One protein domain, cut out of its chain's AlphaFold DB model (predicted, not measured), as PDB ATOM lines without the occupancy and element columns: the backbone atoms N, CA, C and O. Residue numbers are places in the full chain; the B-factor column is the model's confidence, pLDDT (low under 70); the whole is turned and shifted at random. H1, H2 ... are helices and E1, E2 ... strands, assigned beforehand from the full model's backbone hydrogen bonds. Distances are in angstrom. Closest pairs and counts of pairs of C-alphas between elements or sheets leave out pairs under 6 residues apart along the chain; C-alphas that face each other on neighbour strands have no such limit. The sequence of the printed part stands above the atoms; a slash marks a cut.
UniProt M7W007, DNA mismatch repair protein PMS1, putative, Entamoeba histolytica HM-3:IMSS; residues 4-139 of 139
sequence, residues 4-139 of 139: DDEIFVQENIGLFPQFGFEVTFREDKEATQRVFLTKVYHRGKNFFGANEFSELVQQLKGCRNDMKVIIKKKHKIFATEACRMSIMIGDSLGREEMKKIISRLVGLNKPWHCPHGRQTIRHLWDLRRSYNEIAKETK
ATOM      1  N   ASP A   4      41.870 -42.266  -2.027       92.06
ATOM      2  CA  ASP A   4      42.264 -41.435  -3.167       92.06
ATOM      3  C   ASP A   4      41.230 -41.466  -4.299       92.06
ATOM      4  O   ASP A   4      41.119 -40.528  -5.085       92.06
ATOM      5  N   ASP A   5      40.533 -42.587  -4.485       93.31
ATOM      6  CA  ASP A   5      39.445 -42.689  -5.461       93.31
ATOM      7  C   ASP A   5      38.199 -41.943  -4.972       93.31
ATOM      8  O   ASP A   5      37.519 -41.314  -5.774       93.31
ATOM      9  N   GLU A   6      37.910 -41.979  -3.668       93.69
ATOM     10  CA  GLU A   6      36.800 -41.232  -3.066       93.69
ATOM     11  C   GLU A   6      36.982 -39.727  -3.255       93.69
ATOM     12  O   GLU A   6      36.094 -39.080  -3.807       93.69
ATOM     13  N   ILE A   7      38.159 -39.198  -2.916       92.88
ATOM     14  CA  ILE A   7      38.494 -37.781  -3.115       92.88
ATOM     15  C   ILE A   7      38.351 -37.397  -4.592       92.88
ATOM     16  O   ILE A   7      37.668 -36.428  -4.920       92.88
ATOM     17  N   PHE A   8      38.908 -38.204  -5.502       93.38
ATOM     18  CA  PHE A   8      38.806 -37.942  -6.937       93.38
ATOM     19  C   PHE A   8      37.351 -37.883  -7.420       93.38
ATOM     20  O   PHE A   8      36.989 -36.997  -8.197       93.38
ATOM     21  N   VAL A   9      36.510 -38.821  -6.972       94.25
ATOM     22  CA  VAL A   9      35.089 -38.848  -7.333       94.25
ATOM     23  C   VAL A   9      34.373 -37.615  -6.787       94.25
ATOM     24  O   VAL A   9      33.569 -37.044  -7.516       94.25
ATOM     25  N   GLN A  10      34.681 -37.181  -5.560       92.94
ATOM     26  CA  GLN A  10      34.093 -35.990  -4.937       92.94
ATOM     27  C   GLN A  10      34.405 -34.711  -5.719       92.94
ATOM     28  O   GLN A  10      33.515 -33.904  -5.977       92.94
ATOM     29  N   GLU A  11      35.659 -34.542  -6.127       92.50
ATOM     30  CA  GLU A  11      36.120 -33.368  -6.875       92.50
ATOM     31  C   GLU A  11      35.564 -33.326  -8.307       92.50
ATOM     32  O   GLU A  11      35.450 -32.256  -8.902       92.50
ATOM     33  N   ASN A  12      35.190 -34.483  -8.867       92.06
ATOM     34  CA  ASN A  12      34.853 -34.638 -10.282       92.06
ATOM     35  C   ASN A  12      33.448 -35.213 -10.529       92.06
ATOM     36  O   ASN A  12      33.207 -35.824 -11.573       92.06
ATOM     37  N   ILE A  13      32.496 -35.010  -9.610       92.00
ATOM     38  CA  ILE A  13      31.133 -35.579  -9.706       92.00
ATOM     39  C   ILE A  13      30.475 -35.277 -11.066       92.00
ATOM     40  O   ILE A  13      29.828 -36.143 -11.658       92.00
ATOM     41  N   GLY A  14      30.695 -34.073 -11.608       90.81
ATOM     42  CA  GLY A  14      30.150 -33.642 -12.899       90.81
ATOM     43  C   GLY A  14      30.636 -34.436 -14.121       90.81
ATOM     44  O   GLY A  14      30.002 -34.362 -15.172       90.81
ATOM     45  N   LEU A  15      31.712 -35.227 -14.012       90.94
ATOM     46  CA  LEU A  15      32.247 -36.035 -15.117       90.94
ATOM     47  C   LEU A  15      31.527 -37.372 -15.305       90.94
ATOM     48  O   LEU A  15      31.624 -37.977 -16.369       90.94
ATOM     49  N   PHE A  16      30.838 -37.888 -14.292       91.94
ATOM     50  CA  PHE A  16      30.254 -39.231 -14.347       91.94
ATOM     51  C   PHE A  16      28.952 -39.338 -15.169       91.94
ATOM     52  O   PHE A  16      28.780 -40.364 -15.846       91.94
ATOM     53  N   PRO A  17      28.080 -38.306 -15.236       92.69
ATOM     54  CA  PRO A  17      26.854 -38.365 -16.032       92.69
ATOM     55  C   PRO A  17      27.073 -38.653 -17.522       92.69
ATOM     56  O   PRO A  17      26.330 -39.445 -18.102       92.69
ATOM     57  N   GLN A  18      28.131 -38.117 -18.145       89.12
ATOM     58  CA  GLN A  18      28.471 -38.407 -19.554       89.12
ATOM     59  C   GLN A  18      28.838 -39.881 -19.805       89.12
ATOM     60  O   GLN A  18      28.721 -40.379 -20.926       89.12
ATOM     61  N   PHE A  19      29.234 -40.613 -18.762       89.75
ATOM     62  CA  PHE A  19      29.483 -42.053 -18.827       89.75
ATOM     63  C   PHE A  19      28.257 -42.890 -18.434       89.75
ATOM     64  O   PHE A  19      28.296 -44.118 -18.550       89.75
ATOM     65  N   GLY A  20      27.153 -42.239 -18.050       90.88
ATOM     66  CA  GLY A  20      25.897 -42.869 -17.649       90.88
ATOM     67  C   GLY A  20      25.831 -43.242 -16.170       90.88
ATOM     68  O   GLY A  20      25.056 -44.129 -15.818       90.88
ATOM     69  N   PHE A  21      26.629 -42.595 -15.320       93.88
ATOM     70  CA  PHE A  21      26.614 -42.794 -13.874       93.88
ATOM     71  C   PHE A  21      26.186 -41.512 -13.162       93.88
ATOM     72  O   PHE A  21      26.678 -40.435 -13.484       93.88
ATOM     73  N   GLU A  22      25.307 -41.629 -12.171       95.00
ATOM     74  CA  GLU A  22      25.025 -40.544 -11.226       95.00
ATOM     75  C   GLU A  22      25.470 -40.985  -9.836       95.00
ATOM     76  O   GLU A  22      25.269 -42.136  -9.433       95.00
ATOM     77  N   VAL A  23      26.132 -40.065  -9.139       95.12
ATOM     78  CA  VAL A  23      26.824 -40.323  -7.882       95.12
ATOM     79  C   VAL A  23      26.358 -39.306  -6.855       95.12
ATOM     80  O   VAL A  23      26.297 -38.113  -7.144       95.12
ATOM     81  N   THR A  24      26.072 -39.772  -5.647       93.62
ATOM     82  CA  THR A  24      25.792 -38.923  -4.487       93.62
ATOM     83  C   THR A  24      26.783 -39.215  -3.378       93.62
ATOM     84  O   THR A  24      27.112 -40.380  -3.139       93.62
ATOM     85  N   PHE A  25      27.208 -38.164  -2.681       92.50
ATOM     86  CA  PHE A  25      28.042 -38.271  -1.492       92.50
ATOM     87  C   PHE A  25      27.202 -38.288  -0.220       92.50
ATOM     88  O   PHE A  25      26.223 -37.553  -0.099       92.50
ATOM     89  N   ARG A  26      27.598 -39.140   0.721       91.38
ATOM     90  CA  ARG A  26      26.958 -39.319   2.022       91.38
ATOM     91  C   ARG A  26      27.969 -39.115   3.139       91.38
ATOM     92  O   ARG A  26      28.802 -39.981   3.389       91.38
ATOM     93  N   GLU A  27      27.900 -37.957   3.784       87.50
ATOM     94  CA  GLU A  27      28.805 -37.578   4.877       87.50
ATOM     95  C   GLU A  27      28.545 -38.369   6.167       87.50
ATOM     96  O   GLU A  27      29.440 -38.485   6.998       87.50
ATOM     97  N   ASP A  28      27.363 -38.981   6.306       90.06
ATOM     98  CA  ASP A  28      26.986 -39.841   7.435       90.06
ATOM     99  C   ASP A  28      27.751 -41.175   7.483       90.06
ATOM    100  O   ASP A  28      27.601 -41.943   8.433       90.06
ATOM    101  N   LYS A  29      28.542 -41.484   6.451       91.06
ATOM    102  CA  LYS A  29      29.307 -42.725   6.346       91.06
ATOM    103  C   LYS A  29      30.783 -42.520   6.656       91.06
ATOM    104  O   LYS A  29      31.357 -41.445   6.453       91.06
ATOM    105  N   GLU A  30      31.404 -43.607   7.100       89.81
ATOM    106  CA  GLU A  30      32.850 -43.691   7.280       89.81
ATOM    107  C   GLU A  30      33.587 -43.358   5.978       89.81
ATOM    108  O   GLU A  30      33.077 -43.571   4.871       89.81
ATOM    109  N   ALA A  31      34.805 -42.831   6.114       86.19
ATOM    110  CA  ALA A  31      35.674 -42.570   4.969       86.19
ATOM    111  C   ALA A  31      35.817 -43.839   4.111       86.19
ATOM    112  O   ALA A  31      35.875 -44.944   4.649       86.19
ATOM    113  N   THR A  32      35.889 -43.685   2.784       88.69
ATOM    114  CA  THR A  32      35.881 -44.765   1.763       88.69
ATOM    115  C   THR A  32      34.521 -45.422   1.475       88.69
ATOM    116  O   THR A  32      34.419 -46.254   0.562       88.69
ATOM    117  N   GLN A  33      33.472 -45.056   2.221       89.25
ATOM    118  CA  GLN A  33      32.106 -45.574   2.071       89.25
ATOM    119  C   GLN A  33      31.079 -44.486   1.728       89.25
ATOM    120  O   GLN A  33      29.874 -44.723   1.822       89.25
ATOM    121  N   ARG A  34      31.528 -43.291   1.329       92.75
ATOM    122  CA  ARG A  34      30.645 -42.128   1.143       92.75
ATOM    123  C   ARG A  34      30.055 -42.026  -0.257       92.75
ATOM    124  O   ARG A  34      29.128 -41.251  -0.470       92.75
ATOM    125  N   VAL A  35      30.568 -42.808  -1.205       93.50
ATOM    126  CA  VAL A  35      30.172 -42.774  -2.618       93.50
ATOM    127  C   VAL A  35      29.037 -43.748  -2.900       93.50
ATOM    128  O   VAL A  35      29.208 -44.963  -2.811       93.50
ATOM    129  N   PHE A  36      27.891 -43.214  -3.322       93.94
ATOM    130  CA  PHE A  36      26.715 -44.002  -3.688       93.94
ATOM    131  C   PHE A  36      26.338 -43.766  -5.145       93.94
ATOM    132  O   PHE A  36      26.130 -42.629  -5.562       93.94
ATOM    133  N   LEU A  37      26.205 -44.853  -5.907       94.44
ATOM    134  CA  LEU A  37      25.680 -44.811  -7.269       94.44
ATOM    135  C   LEU A  37      24.153 -44.769  -7.210       94.44
ATOM    136  O   LEU A  37      23.520 -45.752  -6.828       94.44
ATOM    137  N   THR A  38      23.563 -43.640  -7.590       93.62
ATOM    138  CA  THR A  38      22.102 -43.487  -7.685       93.62
ATOM    139  C   THR A  38      21.575 -43.952  -9.031       93.62
ATOM    140  O   THR A  38      20.461 -44.465  -9.123       93.62
ATOM    141  N   LYS A  39      22.394 -43.820 -10.077       93.69
ATOM    142  CA  LYS A  39      22.062 -44.263 -11.426       93.69
ATOM    143  C   LYS A  39      23.254 -44.925 -12.071       93.69
ATOM    144  O   LYS A  39      24.392 -44.474 -11.945       93.69
ATOM    145  N   VAL A  40      22.953 -45.979 -12.812       93.88
ATOM    146  CA  VAL A  40      23.926 -46.757 -13.560       93.88
ATOM    147  C   VAL A  40      23.488 -46.911 -15.006       93.88
ATOM    148  O   VAL A  40      22.297 -47.037 -15.312       93.88
ATOM    149  N   TYR A  41      24.468 -46.956 -15.904       91.69
ATOM    150  CA  TYR A  41      24.225 -47.306 -17.292       91.69
ATOM    151  C   TYR A  41      23.750 -48.761 -17.369       91.69
ATOM    152  O   TYR A  41      24.240 -49.641 -16.655       91.69
ATOM    153  N   HIS A  42      22.797 -49.035 -18.255       91.38
ATOM    154  CA  HIS A  42      22.352 -50.390 -18.546       91.38
ATOM    155  C   HIS A  42      22.041 -50.546 -20.035       91.38
ATOM    156  O   HIS A  42      21.689 -49.593 -20.729       91.38
ATOM    157  N   ARG A  43      22.197 -51.770 -20.539       91.38
ATOM    158  CA  ARG A  43      21.906 -52.141 -21.930       91.38
ATOM    159  C   ARG A  43      21.290 -53.536 -21.954       91.38
ATOM    160  O   ARG A  43      21.992 -54.538 -21.784       91.38
ATOM    161  N   GLY A  44      19.972 -53.599 -22.145       89.00
ATOM    162  CA  GLY A  44      19.215 -54.846 -22.025       89.00
ATOM    163  C   GLY A  44      19.399 -55.456 -20.634       89.00
ATOM    164  O   GLY A  44      19.148 -54.798 -19.633       89.00
ATOM    165  N   LYS A  45      19.905 -56.692 -20.573       88.75
ATOM    166  CA  LYS A  45      20.186 -57.405 -19.311       88.75
ATOM    167  C   LYS A  45      21.538 -57.045 -18.669       88.75
ATOM    168  O   LYS A  45      21.880 -57.592 -17.626       88.75
ATOM    169  N   ASN A  46      22.335 -56.172 -19.291       91.44
ATOM    170  CA  ASN A  46      23.663 -55.811 -18.794       91.44
ATOM    171  C   ASN A  46      23.603 -54.535 -17.952       91.44
ATOM    172  O   ASN A  46      23.329 -53.464 -18.491       91.44
ATOM    173  N   PHE A  47      23.938 -54.646 -16.668       92.00
ATOM    174  CA  PHE A  47      24.084 -53.519 -15.743       92.00
ATOM    175  C   PHE A  47      25.560 -53.188 -15.513       92.00
ATOM    176  O   PHE A  47      26.410 -54.084 -15.542       92.00
ATOM    177  N   PHE A  48      25.861 -51.909 -15.303       93.38
ATOM    178  CA  PHE A  48      27.213 -51.393 -15.097       93.38
ATOM    179  C   PHE A  48      27.295 -50.818 -13.688       93.38
ATOM    180  O   PHE A  48      26.905 -49.683 -13.464       93.38
ATOM    181  N   GLY A  49      27.696 -51.642 -12.729       92.38
ATOM    182  CA  GLY A  49      27.618 -51.319 -11.307       92.38
ATOM    183  C   GLY A  49      28.921 -50.746 -10.758       92.38
ATOM    184  O   GLY A  49      29.701 -50.109 -11.465       92.38
ATOM    185  N   ALA A  50      29.174 -51.030  -9.478       92.44
ATOM    186  CA  ALA A  50      30.354 -50.557  -8.756       92.44
ATOM    187  C   ALA A  50      31.684 -50.987  -9.403       92.44
ATOM    188  O   ALA A  50      32.636 -50.214  -9.400       92.44
ATOM    189  N   ASN A  51      31.747 -52.183  -9.998       92.75
ATOM    190  CA  ASN A  51      32.968 -52.680 -10.637       92.75
ATOM    191  C   ASN A  51      33.338 -51.850 -11.872       92.75
ATOM    192  O   ASN A  51      34.473 -51.397 -11.997       92.75
ATOM    193  N   GLU A  52      32.381 -51.616 -12.774       94.50
ATOM    194  CA  GLU A  52      32.614 -50.797 -13.965       94.50
ATOM    195  C   GLU A  52      32.840 -49.322 -13.613       94.50
ATOM    196  O   GLU A  52      33.641 -48.656 -14.268       94.50
ATOM    197  N   PHE A  53      32.185 -48.825 -12.561       94.56
ATOM    198  CA  PHE A  53      32.450 -47.491 -12.030       94.56
ATOM    199  C   PHE A  53      33.875 -47.367 -11.469       94.56
ATOM    200  O   PHE A  53      34.582 -46.418 -11.788       94.56
ATOM    201  N   SER A  54      34.344 -48.353 -10.699       92.81
ATOM    202  CA  SER A  54      35.718 -48.367 -10.181       92.81
ATOM    203  C   SER A  54      36.751 -48.427 -11.309       92.81
ATOM    204  O   SER A  54      37.775 -47.753 -11.230       92.81
ATOM    205  N   GLU A  55      36.495 -49.204 -12.367       92.31
ATOM    206  CA  GLU A  55      37.357 -49.233 -13.554       92.31
ATOM    207  C   GLU A  55      37.396 -47.861 -14.245       92.31
ATOM    208  O   GLU A  55      38.466 -47.390 -14.632       92.31
ATOM    209  N   LEU A  56      36.240 -47.204 -14.374       92.56
ATOM    210  CA  LEU A  56      36.130 -45.863 -14.943       92.56
ATOM    211  C   LEU A  56      36.957 -44.844 -14.145       92.56
ATOM    212  O   LEU A  56      37.715 -44.080 -14.741       92.56
ATOM    213  N   VAL A  57      36.854 -44.861 -12.815       92.69
ATOM    214  CA  VAL A  57      37.629 -43.980 -11.926       92.69
ATOM    215  C   VAL A  57      39.132 -44.198 -12.110       92.69
ATOM    216  O   VAL A  57      39.870 -43.234 -12.302       92.69
ATOM    217  N   GLN A  58      39.592 -45.451 -12.146       90.81
ATOM    218  CA  GLN A  58      41.009 -45.765 -12.370       90.81
ATOM    219  C   GLN A  58      41.518 -45.253 -13.725       90.81
ATOM    220  O   GLN A  58      42.617 -44.703 -13.803       90.81
ATOM    221  N   GLN A  59      40.722 -45.393 -14.788       90.50
ATOM    222  CA  GLN A  59      41.086 -44.881 -16.111       90.50
ATOM    223  C   GLN A  59      41.160 -43.353 -16.139       90.50
ATOM    224  O   GLN A  59      42.115 -42.800 -16.678       90.50
ATOM    225  N   LEU A  60      40.189 -42.666 -15.532       90.00
ATOM    226  CA  LEU A  60      40.169 -41.203 -15.468       90.00
ATOM    227  C   LEU A  60      41.367 -40.648 -14.685       90.00
ATOM    228  O   LEU A  60      41.974 -39.673 -15.117       90.00
ATOM    229  N   LYS A  61      41.769 -41.306 -13.591       88.19
ATOM    230  CA  LYS A  61      42.971 -40.931 -12.825       88.19
ATOM    231  C   LYS A  61      44.266 -41.138 -13.622       88.19
ATOM    232  O   LYS A  61      45.197 -40.347 -13.493       88.19
ATOM    233  N   GLY A  62      44.331 -42.187 -14.447       82.88
ATOM    234  CA  GLY A  62      45.497 -42.497 -15.283       82.88
ATOM    235  C   GLY A  62      45.629 -41.631 -16.543       82.88
ATOM    236  O   GLY A  62      46.734 -41.445 -17.051       82.88
ATOM    237  N   CYS A  63      44.526 -41.077 -17.051       73.94
ATOM    238  CA  CYS A  63      44.491 -40.308 -18.292       73.94
ATOM    239  C   CYS A  63      44.339 -38.808 -18.006       73.94
ATOM    240  O   CYS A  63      43.240 -38.269 -18.040       73.94
ATOM    241  N   ARG A  64      45.457 -38.101 -17.793       55.97
ATOM    242  CA  ARG A  64      45.462 -36.652 -17.499       55.97
ATOM    243  C   ARG A  64      44.958 -35.726 -18.625       55.97
ATOM    244  O   ARG A  64      44.894 -34.531 -18.380       55.97
ATOM    245  N   ASN A  65      44.634 -36.215 -19.831       54.22
ATOM    246  CA  ASN A  65      44.089 -35.360 -20.908       54.22
ATOM    247  C   ASN A  65      43.486 -36.086 -22.132       54.22
ATOM    248  O   ASN A  65      43.078 -35.429 -23.088       54.22
ATOM    249  N   ASP A  66      43.411 -37.420 -22.143       54.22
ATOM    250  CA  ASP A  66      42.909 -38.161 -23.305       54.22
ATOM    251  C   ASP A  66      41.452 -38.593 -23.100       54.22
ATOM    252  O   ASP A  66      41.155 -39.473 -22.294       54.22
ATOM    253  N   MET A  67      40.535 -38.050 -23.909       56.25
ATOM    254  CA  MET A  67      39.107 -38.427 -23.979       56.25
ATOM    255  C   MET A  67      38.846 -39.889 -24.414       56.25
ATOM    256  O   MET A  67      37.722 -40.251 -24.757       56.25
ATOM    257  N   LYS A  68      39.855 -40.767 -24.432       71.75
ATOM    258  CA  LYS A  68      39.720 -42.176 -24.842       71.75
ATOM    259  C   LYS A  68      39.499 -43.103 -23.649       71.75
ATOM    260  O   LYS A  68      40.116 -44.159 -23.550       71.75
ATOM    261  N   VAL A  69      38.594 -42.721 -22.758       84.50
ATOM    262  CA  VAL A  69      38.155 -43.579 -21.655       84.50
ATOM    263  C   VAL A  69      37.194 -44.632 -22.205       84.50
ATOM    264  O   VAL A  69      36.198 -44.305 -22.854       84.50
ATOM    265  N   ILE A  70      37.500 -45.911 -21.977       85.31
ATOM    266  CA  ILE A  70      36.729 -47.038 -22.509       85.31
ATOM    267  C   ILE A  70      36.386 -47.999 -21.377       85.31
ATOM    268  O   ILE A  70      37.228 -48.746 -20.880       85.31
ATOM    269  N   ILE A  71      35.098 -48.082 -21.054       89.88
ATOM    270  CA  ILE A  71      34.578 -49.114 -20.153       89.88
ATOM    271  C   ILE A  71      34.592 -50.452 -20.903       89.88
ATOM    272  O   ILE A  71      33.834 -50.641 -21.863       89.88
ATOM    273  N   LYS A  72      35.435 -51.402 -20.474       90.75
ATOM    274  CA  LYS A  72      35.714 -52.641 -21.229       90.75
ATOM    275  C   LYS A  72      34.456 -53.454 -21.520       90.75
ATOM    276  O   LYS A  72      34.260 -53.929 -22.639       90.75
ATOM    277  N   LYS A  73      33.559 -53.575 -20.538       92.88
ATOM    278  CA  LYS A  73      32.277 -54.277 -20.703       92.88
ATOM    279  C   LYS A  73      31.383 -53.619 -21.755       92.88
ATOM    280  O   LYS A  73      30.789 -54.319 -22.572       92.88
ATOM    281  N   LYS A  74      31.337 -52.281 -21.782       91.56
ATOM    282  CA  LYS A  74      30.537 -51.499 -22.739       91.56
ATOM    283  C   LYS A  74      31.073 -51.725 -24.146       91.56
ATOM    284  O   LYS A  74      30.308 -52.043 -25.050       91.56
ATOM    285  N   HIS A  75      32.396 -51.670 -24.290       91.88
ATOM    286  CA  HIS A  75      33.077 -51.968 -25.542       91.88
ATOM    287  C   HIS A  75      32.797 -53.393 -26.037       91.88
ATOM    288  O   HIS A  75      32.462 -53.573 -27.202       91.88
ATOM    289  N   LYS A  76      32.865 -54.408 -25.166       93.56
ATOM    290  CA  LYS A  76      32.597 -55.807 -25.544       93.56
ATOM    291  C   LYS A  76      31.162 -56.018 -26.039       93.56
ATOM    292  O   LYS A  76      30.952 -56.724 -27.028       93.56
ATOM    293  N   ILE A  77      30.187 -55.397 -25.375       94.25
ATOM    294  CA  ILE A  77      28.779 -55.456 -25.788       94.25
ATOM    295  C   ILE A  77      28.611 -54.798 -27.158       94.25
ATOM    296  O   ILE A  77      28.085 -55.431 -28.068       94.25
ATOM    297  N   PHE A  78      29.133 -53.586 -27.344       93.44
ATOM    298  CA  PHE A  78      29.028 -52.889 -28.626       93.44
ATOM    299  C   PHE A  78      29.783 -53.574 -29.759       93.44
ATOM    300  O   PHE A  78      29.287 -53.599 -30.880       93.44
ATOM    301  N   ALA A  79      30.938 -54.181 -29.489       95.00
ATOM    302  CA  ALA A  79      31.645 -54.982 -30.478       95.00
ATOM    303  C   ALA A  79      30.768 -56.151 -30.955       95.00
ATOM    304  O   ALA A  79      30.635 -56.382 -32.159       95.00
ATOM    305  N   THR A  80      30.114 -56.843 -30.016       94.62
ATOM    306  CA  THR A  80      29.211 -57.966 -30.310       94.62
ATOM    307  C   THR A  80      27.989 -57.510 -31.110       94.62
ATOM    308  O   THR A  80      27.685 -58.117 -32.137       94.62
ATOM    309  N   GLU A  81      27.321 -56.434 -30.678       94.38
ATOM    310  CA  GLU A  81      26.177 -55.842 -31.388       94.38
ATOM    311  C   GLU A  81      26.575 -55.431 -32.814       94.38
ATOM    312  O   GLU A  81      25.937 -55.855 -33.775       94.38
ATOM    313  N   ALA A  82      27.686 -54.704 -32.976       94.50
ATOM    314  CA  ALA A  82      28.176 -54.268 -34.282       94.50
ATOM    315  C   ALA A  82      28.461 -55.446 -35.225       94.50
ATOM    316  O   ALA A  82      28.145 -55.376 -36.409       94.50
ATOM    317  N   CYS A  83      29.016 -56.546 -34.711       94.06
ATOM    318  CA  CYS A  83      29.277 -57.749 -35.503       94.06
ATOM    319  C   CYS A  83      27.981 -58.418 -35.981       94.06
ATOM    320  O   CYS A  83      27.891 -58.811 -37.137       94.06
ATOM    321  N   ARG A  84      26.960 -58.502 -35.120       93.38
ATOM    322  CA  ARG A  84      25.655 -59.095 -35.464       93.38
ATOM    323  C   ARG A  84      24.799 -58.213 -36.373       93.38
ATOM    324  O   ARG A  84      23.939 -58.740 -37.062       93.38
ATOM    325  N   MET A  85      25.025 -56.901 -36.364       92.94
ATOM    326  CA  MET A  85      24.357 -55.940 -37.249       92.94
ATOM    327  C   MET A  85      25.092 -55.730 -38.581       92.94
ATOM    328  O   MET A  85      24.605 -54.995 -39.439       92.94
ATOM    329  N   SER A  86      26.287 -56.303 -38.732       94.31
ATOM    330  CA  SER A  86      27.075 -56.188 -39.956       94.31
ATOM    331  C   SER A  86      26.558 -57.127 -41.042       94.31
ATOM    332  O   SER A  86      25.886 -58.116 -40.763       94.31
ATOM    333  N   ILE A  87      26.931 -56.817 -42.282       94.25
ATOM    334  CA  ILE A  87      26.779 -57.719 -43.426       94.25
ATOM    335  C   ILE A  87      27.574 -59.000 -43.153       94.25
ATOM    336  O   ILE A  87      28.700 -58.944 -42.645       94.25
ATOM    337  N   MET A  88      26.986 -60.140 -43.494       93.94
ATOM    338  CA  MET A  88      27.533 -61.460 -43.229       93.94
ATOM    339  C   MET A  88      28.296 -61.997 -44.439       93.94
ATOM    340  O   MET A  88      28.058 -61.645 -45.593       93.94
ATOM    341  N   ILE A  89      29.251 -62.884 -44.169       92.81
ATOM    342  CA  ILE A  89      29.939 -63.618 -45.231       92.81
ATOM    343  C   ILE A  89      28.903 -64.477 -45.961       92.81
ATOM    344  O   ILE A  89      28.205 -65.262 -45.325       92.81
ATOM    345  N   GLY A  90      28.846 -64.340 -47.286       94.81
ATOM    346  CA  GLY A  90      27.874 -65.025 -48.141       94.81
ATOM    347  C   GLY A  90      26.720 -64.135 -48.606       94.81
ATOM    348  O   GLY A  90      26.042 -64.501 -49.563       94.81
ATOM    349  N   ASP A  91      26.536 -62.956 -48.006       95.19
ATOM    350  CA  ASP A  91      25.535 -61.997 -48.471       95.19
ATOM    351  C   ASP A  91      25.923 -61.445 -49.851       95.19
ATOM    352  O   ASP A  91      27.063 -61.032 -50.088       95.19
ATOM    353  N   SER A  92      24.961 -61.423 -50.776       96.94
ATOM    354  CA  SER A  92      25.139 -60.787 -52.085       96.94
ATOM    355  C   SER A  92      25.042 -59.271 -51.942       96.94
ATOM    356  O   SER A  92      24.102 -58.776 -51.326       96.94
ATOM    357  N   LEU A  93      25.990 -58.536 -52.529       97.19
ATOM    358  CA  LEU A  93      26.044 -57.075 -52.445       97.19
ATOM    359  C   LEU A  93      25.966 -56.422 -53.822       97.19
ATOM    360  O   LEU A  93      26.749 -56.727 -54.724       97.19
ATOM    361  N   GLY A  94      25.060 -55.457 -53.957       98.19
ATOM    362  CA  GLY A  94      25.002 -54.570 -55.108       98.19
ATOM    363  C   GLY A  94      26.160 -53.567 -55.125       98.19
ATOM    364  O   GLY A  94      26.770 -53.243 -54.103       98.19
ATOM    365  N   ARG A  95      26.453 -53.002 -56.304       97.88
ATOM    366  CA  ARG A  95      27.558 -52.038 -56.472       97.88
ATOM    367  C   ARG A  95      27.429 -50.804 -55.578       97.88
ATOM    368  O   ARG A  95      28.430 -50.331 -55.042       97.88
ATOM    369  N   GLU A  96      26.215 -50.296 -55.398       97.88
ATOM    370  CA  GLU A  96      25.965 -49.126 -54.549       97.88
ATOM    371  C   GLU A  96      26.131 -49.441 -53.055       97.88
ATOM    372  O   GLU A  96      26.666 -48.624 -52.305       97.88
ATOM    373  N   GLU A  97      25.779 -50.653 -52.620       96.94
ATOM    374  CA  GLU A  97      26.010 -51.106 -51.243       96.94
ATOM    375  C   GLU A  97      27.504 -51.240 -50.957       96.94
ATOM    376  O   GLU A  97      27.988 -50.717 -49.952       96.94
ATOM    377  N   MET A  98      28.258 -51.841 -51.885       97.06
ATOM    378  CA  MET A  98      29.716 -51.937 -51.787       97.06
ATOM    379  C   MET A  98      30.370 -50.555 -51.651       97.06
ATOM    380  O   MET A  98      31.175 -50.336 -50.744       97.06
ATOM    381  N   LYS A  99      29.981 -49.583 -52.488       97.44
ATOM    382  CA  LYS A  99      30.472 -48.195 -52.384       97.44
ATOM    383  C   LYS A  99      30.144 -47.570 -51.028       97.44
ATOM    384  O   LYS A  99      31.001 -46.925 -50.422       97.44
ATOM    385  N   LYS A 100      28.923 -47.776 -50.531       96.25
ATOM    386  CA  LYS A 100      28.465 -47.255 -49.236       96.25
ATOM    387  C   LYS A 100      29.272 -47.823 -48.067       96.25
ATOM    388  O   LYS A 100      29.578 -47.077 -47.138       96.25
ATOM    389  N   ILE A 101      29.643 -49.104 -48.111       95.31
ATOM    390  CA  ILE A 101      30.514 -49.731 -47.103       95.31
ATOM    391  C   ILE A 101      31.873 -49.030 -47.076       95.31
ATOM    392  O   ILE A 101      32.303 -48.575 -46.016       95.31
ATOM    393  N   ILE A 102      32.520 -48.876 -48.235       95.19
ATOM    394  CA  ILE A 102      33.836 -48.231 -48.330       95.19
ATOM    395  C   ILE A 102      33.775 -46.771 -47.868       95.19
ATOM    396  O   ILE A 102      34.592 -46.358 -47.051       95.19
ATOM    397  N   SER A 103      32.775 -46.004 -48.312       95.31
ATOM    398  CA  SER A 103      32.599 -44.603 -47.904       95.31
ATOM    399  C   SER A 103      32.459 -44.452 -46.384       95.31
ATOM    400  O   SER A 103      33.098 -43.585 -45.789       95.31
ATOM    401  N   ARG A 104      31.685 -45.333 -45.735       94.12
ATOM    402  CA  ARG A 104      31.544 -45.346 -44.271       94.12
ATOM    403  C   ARG A 104      32.845 -45.707 -43.564       94.12
ATOM    404  O   ARG A 104      33.138 -45.111 -42.534       94.12
ATOM    405  N   LEU A 105      33.613 -46.660 -44.098       94.25
ATOM    406  CA  LEU A 105      34.907 -47.040 -43.529       94.25
ATOM    407  C   LEU A 105      35.901 -45.877 -43.583       94.25
ATOM    408  O   LEU A 105      36.545 -45.604 -42.579       94.25
ATOM    409  N   VAL A 106      35.985 -45.148 -44.698       93.62
ATOM    410  CA  VAL A 106      36.931 -44.027 -44.867       93.62
ATOM    411  C   VAL A 106      36.745 -42.923 -43.815       93.62
ATOM    412  O   VAL A 106      37.721 -42.298 -43.417       93.62
ATOM    413  N   GLY A 107      35.523 -42.709 -43.318       91.75
ATOM    414  CA  GLY A 107      35.246 -41.718 -42.271       91.75
ATOM    415  C   GLY A 107      35.683 -42.120 -40.854       91.75
ATOM    416  O   GLY A 107      35.555 -41.318 -39.930       91.75
ATOM    417  N   LEU A 108      36.161 -43.351 -40.640       92.38
ATOM    418  CA  LEU A 108      36.566 -43.837 -39.319       92.38
ATOM    419  C   LEU A 108      38.031 -43.504 -39.018       92.38
ATOM    420  O   LEU A 108      38.886 -43.524 -39.894       92.38
ATOM    421  N   ASN A 109      38.352 -43.313 -37.736       89.25
ATOM    422  CA  ASN A 109      39.731 -43.094 -37.277       89.25
ATOM    423  C   ASN A 109      40.625 -44.339 -37.491       89.25
ATOM    424  O   ASN A 109      41.779 -44.238 -37.896       89.25
ATOM    425  N   LYS A 110      40.090 -45.540 -37.230       87.75
ATOM    426  CA  LYS A 110      40.826 -46.812 -37.346       87.75
ATOM    427  C   LYS A 110      40.086 -47.800 -38.255       87.75
ATOM    428  O   LYS A 110      39.580 -48.806 -37.762       87.75
ATOM    429  N   PRO A 111      40.022 -47.548 -39.571       93.44
ATOM    430  CA  PRO A 111      39.203 -48.332 -40.489       93.44
ATOM    431  C   PRO A 111      39.793 -49.692 -40.849       93.44
ATOM    432  O   PRO A 111      39.158 -50.409 -41.611       93.44
ATOM    433  N   TRP A 112      40.982 -50.032 -40.341       93.06
ATOM    434  CA  TRP A 112      41.763 -51.237 -40.663       93.06
ATOM    435  C   TRP A 112      41.473 -52.428 -39.744       93.06
ATOM    436  O   TRP A 112      41.852 -53.550 -40.070       93.06
ATOM    437  N   HIS A 113      40.836 -52.186 -38.593       92.81
ATOM    438  CA  HIS A 113      40.518 -53.213 -37.606       92.81
ATOM    439  C   HIS A 113      39.060 -53.097 -37.165       92.81
ATOM    440  O   HIS A 113      38.575 -52.010 -36.862       92.81
ATOM    441  N   CYS A 114      38.368 -54.230 -37.074       93.31
ATOM    442  CA  CYS A 114      37.058 -54.291 -36.443       93.31
ATOM    443  C   CYS A 114      37.207 -54.147 -34.912       93.31
ATOM    444  O   CYS A 114      38.306 -54.339 -34.384       93.31
ATOM    445  N   PRO A 115      36.131 -53.870 -34.153       92.94
ATOM    446  CA  PRO A 115      36.220 -53.706 -32.697       92.94
ATOM    447  C   PRO A 115      36.647 -54.986 -31.950       92.94
ATOM    448  O   PRO A 115      37.011 -54.921 -30.781       92.94
ATOM    449  N   HIS A 116      36.650 -56.149 -32.614       92.62
ATOM    450  CA  HIS A 116      37.221 -57.397 -32.091       92.62
ATOM    451  C   HIS A 116      38.693 -57.622 -32.483       92.62
ATOM    452  O   HIS A 116      39.277 -58.622 -32.078       92.62
ATOM    453  N   GLY A 117      39.284 -56.743 -33.298       90.69
ATOM    454  CA  GLY A 117      40.687 -56.809 -33.721       90.69
ATOM    455  C   GLY A 117      40.961 -57.524 -35.051       90.69
ATOM    456  O   GLY A 117      42.119 -57.634 -35.439       90.69
ATOM    457  N   ARG A 118      39.942 -57.993 -35.788       92.38
ATOM    458  CA  ARG A 118      40.149 -58.575 -37.134       92.38
ATOM    459  C   ARG A 118      40.435 -57.482 -38.157       92.38
ATOM    460  O   ARG A 118      39.828 -56.416 -38.077       92.38
ATOM    461  N   GLN A 119      41.291 -57.764 -39.139       94.25
ATOM    462  CA  GLN A 119      41.523 -56.825 -40.237       94.25
ATOM    463  C   GLN A 119      40.261 -56.674 -41.093       94.25
ATOM    464  O   GLN A 119      39.625 -57.665 -41.445       94.25
ATOM    465  N   THR A 120      39.913 -55.439 -41.427       94.12
ATOM    466  CA  THR A 120      38.781 -55.090 -42.308       94.12
ATOM    467  C   THR A 120      39.219 -54.896 -43.756       94.12
ATOM    468  O   THR A 120      38.440 -55.145 -44.668       94.12
ATOM    469  N   ILE A 121      40.462 -54.457 -43.977       92.75
ATOM    470  CA  ILE A 121      41.050 -54.214 -45.295       92.75
ATOM    471  C   ILE A 121      42.466 -54.789 -45.295       92.75
ATOM    472  O   ILE A 121      43.198 -54.669 -44.311       92.75
ATOM    473  N   ARG A 122      42.858 -55.407 -46.408       90.75
ATOM    474  CA  ARG A 122      44.208 -55.921 -46.632       90.75
ATOM    475  C   ARG A 122      44.690 -55.482 -48.007       90.75
ATOM    476  O   ARG A 122      44.002 -55.695 -49.000       90.75
ATOM    477  N   HIS A 123      45.882 -54.901 -48.057       91.12
ATOM    478  CA  HIS A 123      46.569 -54.649 -49.314       91.12
ATOM    479  C   HIS A 123      47.081 -55.980 -49.874       91.12
ATOM    480  O   HIS A 123      47.819 -56.685 -49.186       91.12
ATOM    481  N   LEU A 124      46.654 -56.342 -51.084       92.44
ATOM    482  CA  LEU A 124      47.055 -57.604 -51.709       92.44
ATOM    483  C   LEU A 124      48.358 -57.461 -52.488       92.44
ATOM    484  O   LEU A 124      49.230 -58.315 -52.367       92.44
ATOM    485  N   TRP A 125      48.489 -56.399 -53.285       91.75
ATOM    486  CA  TRP A 125      49.581 -56.300 -54.241       91.75
ATOM    487  C   TRP A 125      49.869 -54.864 -54.677       91.75
ATOM    488  O   TRP A 125      48.942 -54.081 -54.873       91.75
ATOM    489  N   ASP A 126      51.150 -54.540 -54.871       92.38
ATOM    490  CA  ASP A 126      51.589 -53.263 -55.442       92.38
ATOM    491  C   ASP A 126      51.759 -53.395 -56.962       92.38
ATOM    492  O   ASP A 126      52.719 -53.993 -57.460       92.38
ATOM    493  N   LEU A 127      50.815 -52.828 -57.712       91.25
ATOM    494  CA  LEU A 127      50.812 -52.881 -59.176       91.25
ATOM    495  C   LEU A 127      52.027 -52.182 -59.800       91.25
ATOM    496  O   LEU A 127      52.495 -52.601 -60.859       91.25
ATOM    497  N   ARG A 128      52.577 -51.149 -59.149       91.25
ATOM    498  CA  ARG A 128      53.761 -50.441 -59.648       91.25
ATOM    499  C   ARG A 128      54.990 -51.335 -59.580       91.25
ATOM    500  O   ARG A 128      55.805 -51.334 -60.500       91.25
ATOM    501  N   ARG A 129      55.113 -52.110 -58.501       87.12
ATOM    502  CA  ARG A 129      56.187 -53.092 -58.349       87.12
ATOM    503  C   ARG A 129      56.115 -54.158 -59.440       87.12
ATOM    504  O   ARG A 129      57.118 -54.374 -60.111       87.12
ATOM    505  N   SER A 130      54.931 -54.726 -59.680       83.19
ATOM    506  CA  SER A 130      54.739 -55.703 -60.762       83.19
ATOM    507  C   SER A 130      55.113 -55.164 -62.128       83.19
ATOM    508  O   SER A 130      55.807 -55.839 -62.879       83.19
ATOM    509  N   TYR A 131      54.674 -53.949 -62.453       85.94
ATOM    510  CA  TYR A 131      54.984 -53.352 -63.746       85.94
ATOM    511  C   TYR A 131      56.500 -53.210 -63.957       85.94
ATOM    512  O   TYR A 131      57.016 -53.523 -65.027       85.94
ATOM    513  N   ASN A 132      57.226 -52.801 -62.914       84.44
ATOM    514  CA  ASN A 132      58.679 -52.650 -62.965       84.44
ATOM    515  C   ASN A 132      59.433 -53.988 -63.044       84.44
ATOM    516  O   ASN A 132      60.536 -54.016 -63.581       84.44
ATOM    517  N   GLU A 133      58.888 -55.064 -62.477       82.56
ATOM    518  CA  GLU A 133      59.462 -56.413 -62.573       82.56
ATOM    519  C   GLU A 133      59.278 -56.972 -63.994       82.56
ATOM    520  O   GLU A 133      60.265 -57.346 -64.623       82.56
ATOM    521  N   ILE A 134      58.068 -56.871 -64.561       83.44
ATOM    522  CA  ILE A 134      57.785 -57.273 -65.952       83.44
ATOM    523  C   ILE A 134      58.683 -56.509 -66.935       83.44
ATOM    524  O   ILE A 134      59.325 -57.113 -67.790       83.44
ATOM    525  N   ALA A 135      58.789 -55.185 -66.786       77.50
ATOM    526  CA  ALA A 135      59.591 -54.343 -67.676       77.50
ATOM    527  C   ALA A 135      61.108 -54.619 -67.608       77.50
ATOM    528  O   ALA A 135      61.837 -54.226 -68.520       77.50
ATOM    529  N   LYS A 136      61.599 -55.260 -66.538       76.81
ATOM    530  CA  LYS A 136      63.000 -55.697 -66.415       76.81
ATOM    531  C   LYS A 136      63.258 -57.040 -67.092       76.81
ATOM    532  O   LYS A 136      64.357 -57.228 -67.584       76.81
ATOM    533  N   GLU A 137      62.277 -57.939 -67.122       71.75
ATOM    534  CA  GLU A 137      62.389 -59.251 -67.781       71.75
ATOM    535  C   GLU A 137      62.245 -59.169 -69.309       71.75
ATOM    536  O   GLU A 137      62.636 -60.090 -70.017       71.75
ATOM    537  N   THR A 138      61.694 -58.068 -69.835       66.50
ATOM    538  CA  THR A 138      61.544 -57.838 -71.287       66.50
ATOM    539  C   THR A 138      62.725 -57.096 -71.933       66.50
ATOM    540  O   THR A 138      62.635 -56.709 -73.099       66.50
ATOM    541  N   LYS A 139      63.812 -56.870 -71.189       51.66
ATOM    542  CA  LYS A 139      65.075 -56.276 -71.653       51.66
ATOM    543  C   LYS A 139      66.205 -57.285 -71.532       51.66
ATOM    544  O   LYS A 139      67.082 -57.245 -72.419       51.66
TER     545      LYS A 139
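This is residues 4 to 139 of the 139 residues of the protein "DNA mismatch repair protein PMS1, putative" of Entamoeba histolytica HM-3:IMSS (UniProt M7W007). The model is a small, loose head at one end, made of the two-stranded hairpin E1 E2 with H1 and H2 near it, from which H3, H4 and H5 are strung out one after another. H5, with the residues before it from 123 on, sticks out as a free arm that adds much of the length, and residues 107 to 126 form a long stretch with no named element. The printed part has 136 residues with five named helices and two named strands, in the order H1, E1, E2, H2, H3, H4, H5; the sheet's order is E1 - E2, antiparallel. The class is mostly helix, though under half of the residues are in named elements. The whole is extended, with a radius of gyration of the C-alphas of 23.8 A and spans of 88 by 35 by 19 A.

E1, residues 22 to 25, and E2, residues 35 to 39, are a hairpin of antiparallel neighbours with 149 degrees between their directions. N 24 and O 36 are 2.9 A apart and N 22 and O 39 are 3.0 A apart, both within hydrogen-bond range. The closest C-alphas of H1, residues 4 to 11, and E2 are those of Glu 6 and Val 35, 6.8 A apart. H2, residues 50 to 62, touches H1 with residues 57 to 61 alone, about perpendicular at 85 degrees; the closest C-alphas are those of Asp 5 and Val 57, 6.8 A apart. H3, residues 72 to 84, is close to H2 but not clearly touching, at 75 degrees, with the C-alphas of Glu 52 and Lys 73 closest at 7.6 A. H4, residues 95 to 106, is apart from H3, and H5, residues 127 to 137, is apart from H4. In H1, H2, H3, H4 and H5, every O i to N i+4 pair is within hydrogen-bond range.

H1 begins at C-alpha 4, (42.264, -41.435, -3.167), and is 10.8 A long. E1 measures 10.4 A and E2 12.1 A. H2 measures 18.4 A, H3 18.6 A and H4 16.9 A from first to last C-alpha. H3 begins at C-alpha 72, (35.714, -52.641, -21.229). H5, 15.8 A long, ends at C-alpha 137, (62.389, -59.251, -67.781).

The two C-alphas farthest apart are those of Asp 28 and Lys 139, 89.3 A. Without the stretches that stand free, the body has 100 residues and spans 58 by 27 by 18 A. The printed part has no cut. The link from H4 to H5, 20 residues, is long; the other links are short. Mean pLDDT of the printed part is 89.9, and residues 64 to 67 and 138 to 139 are under 70.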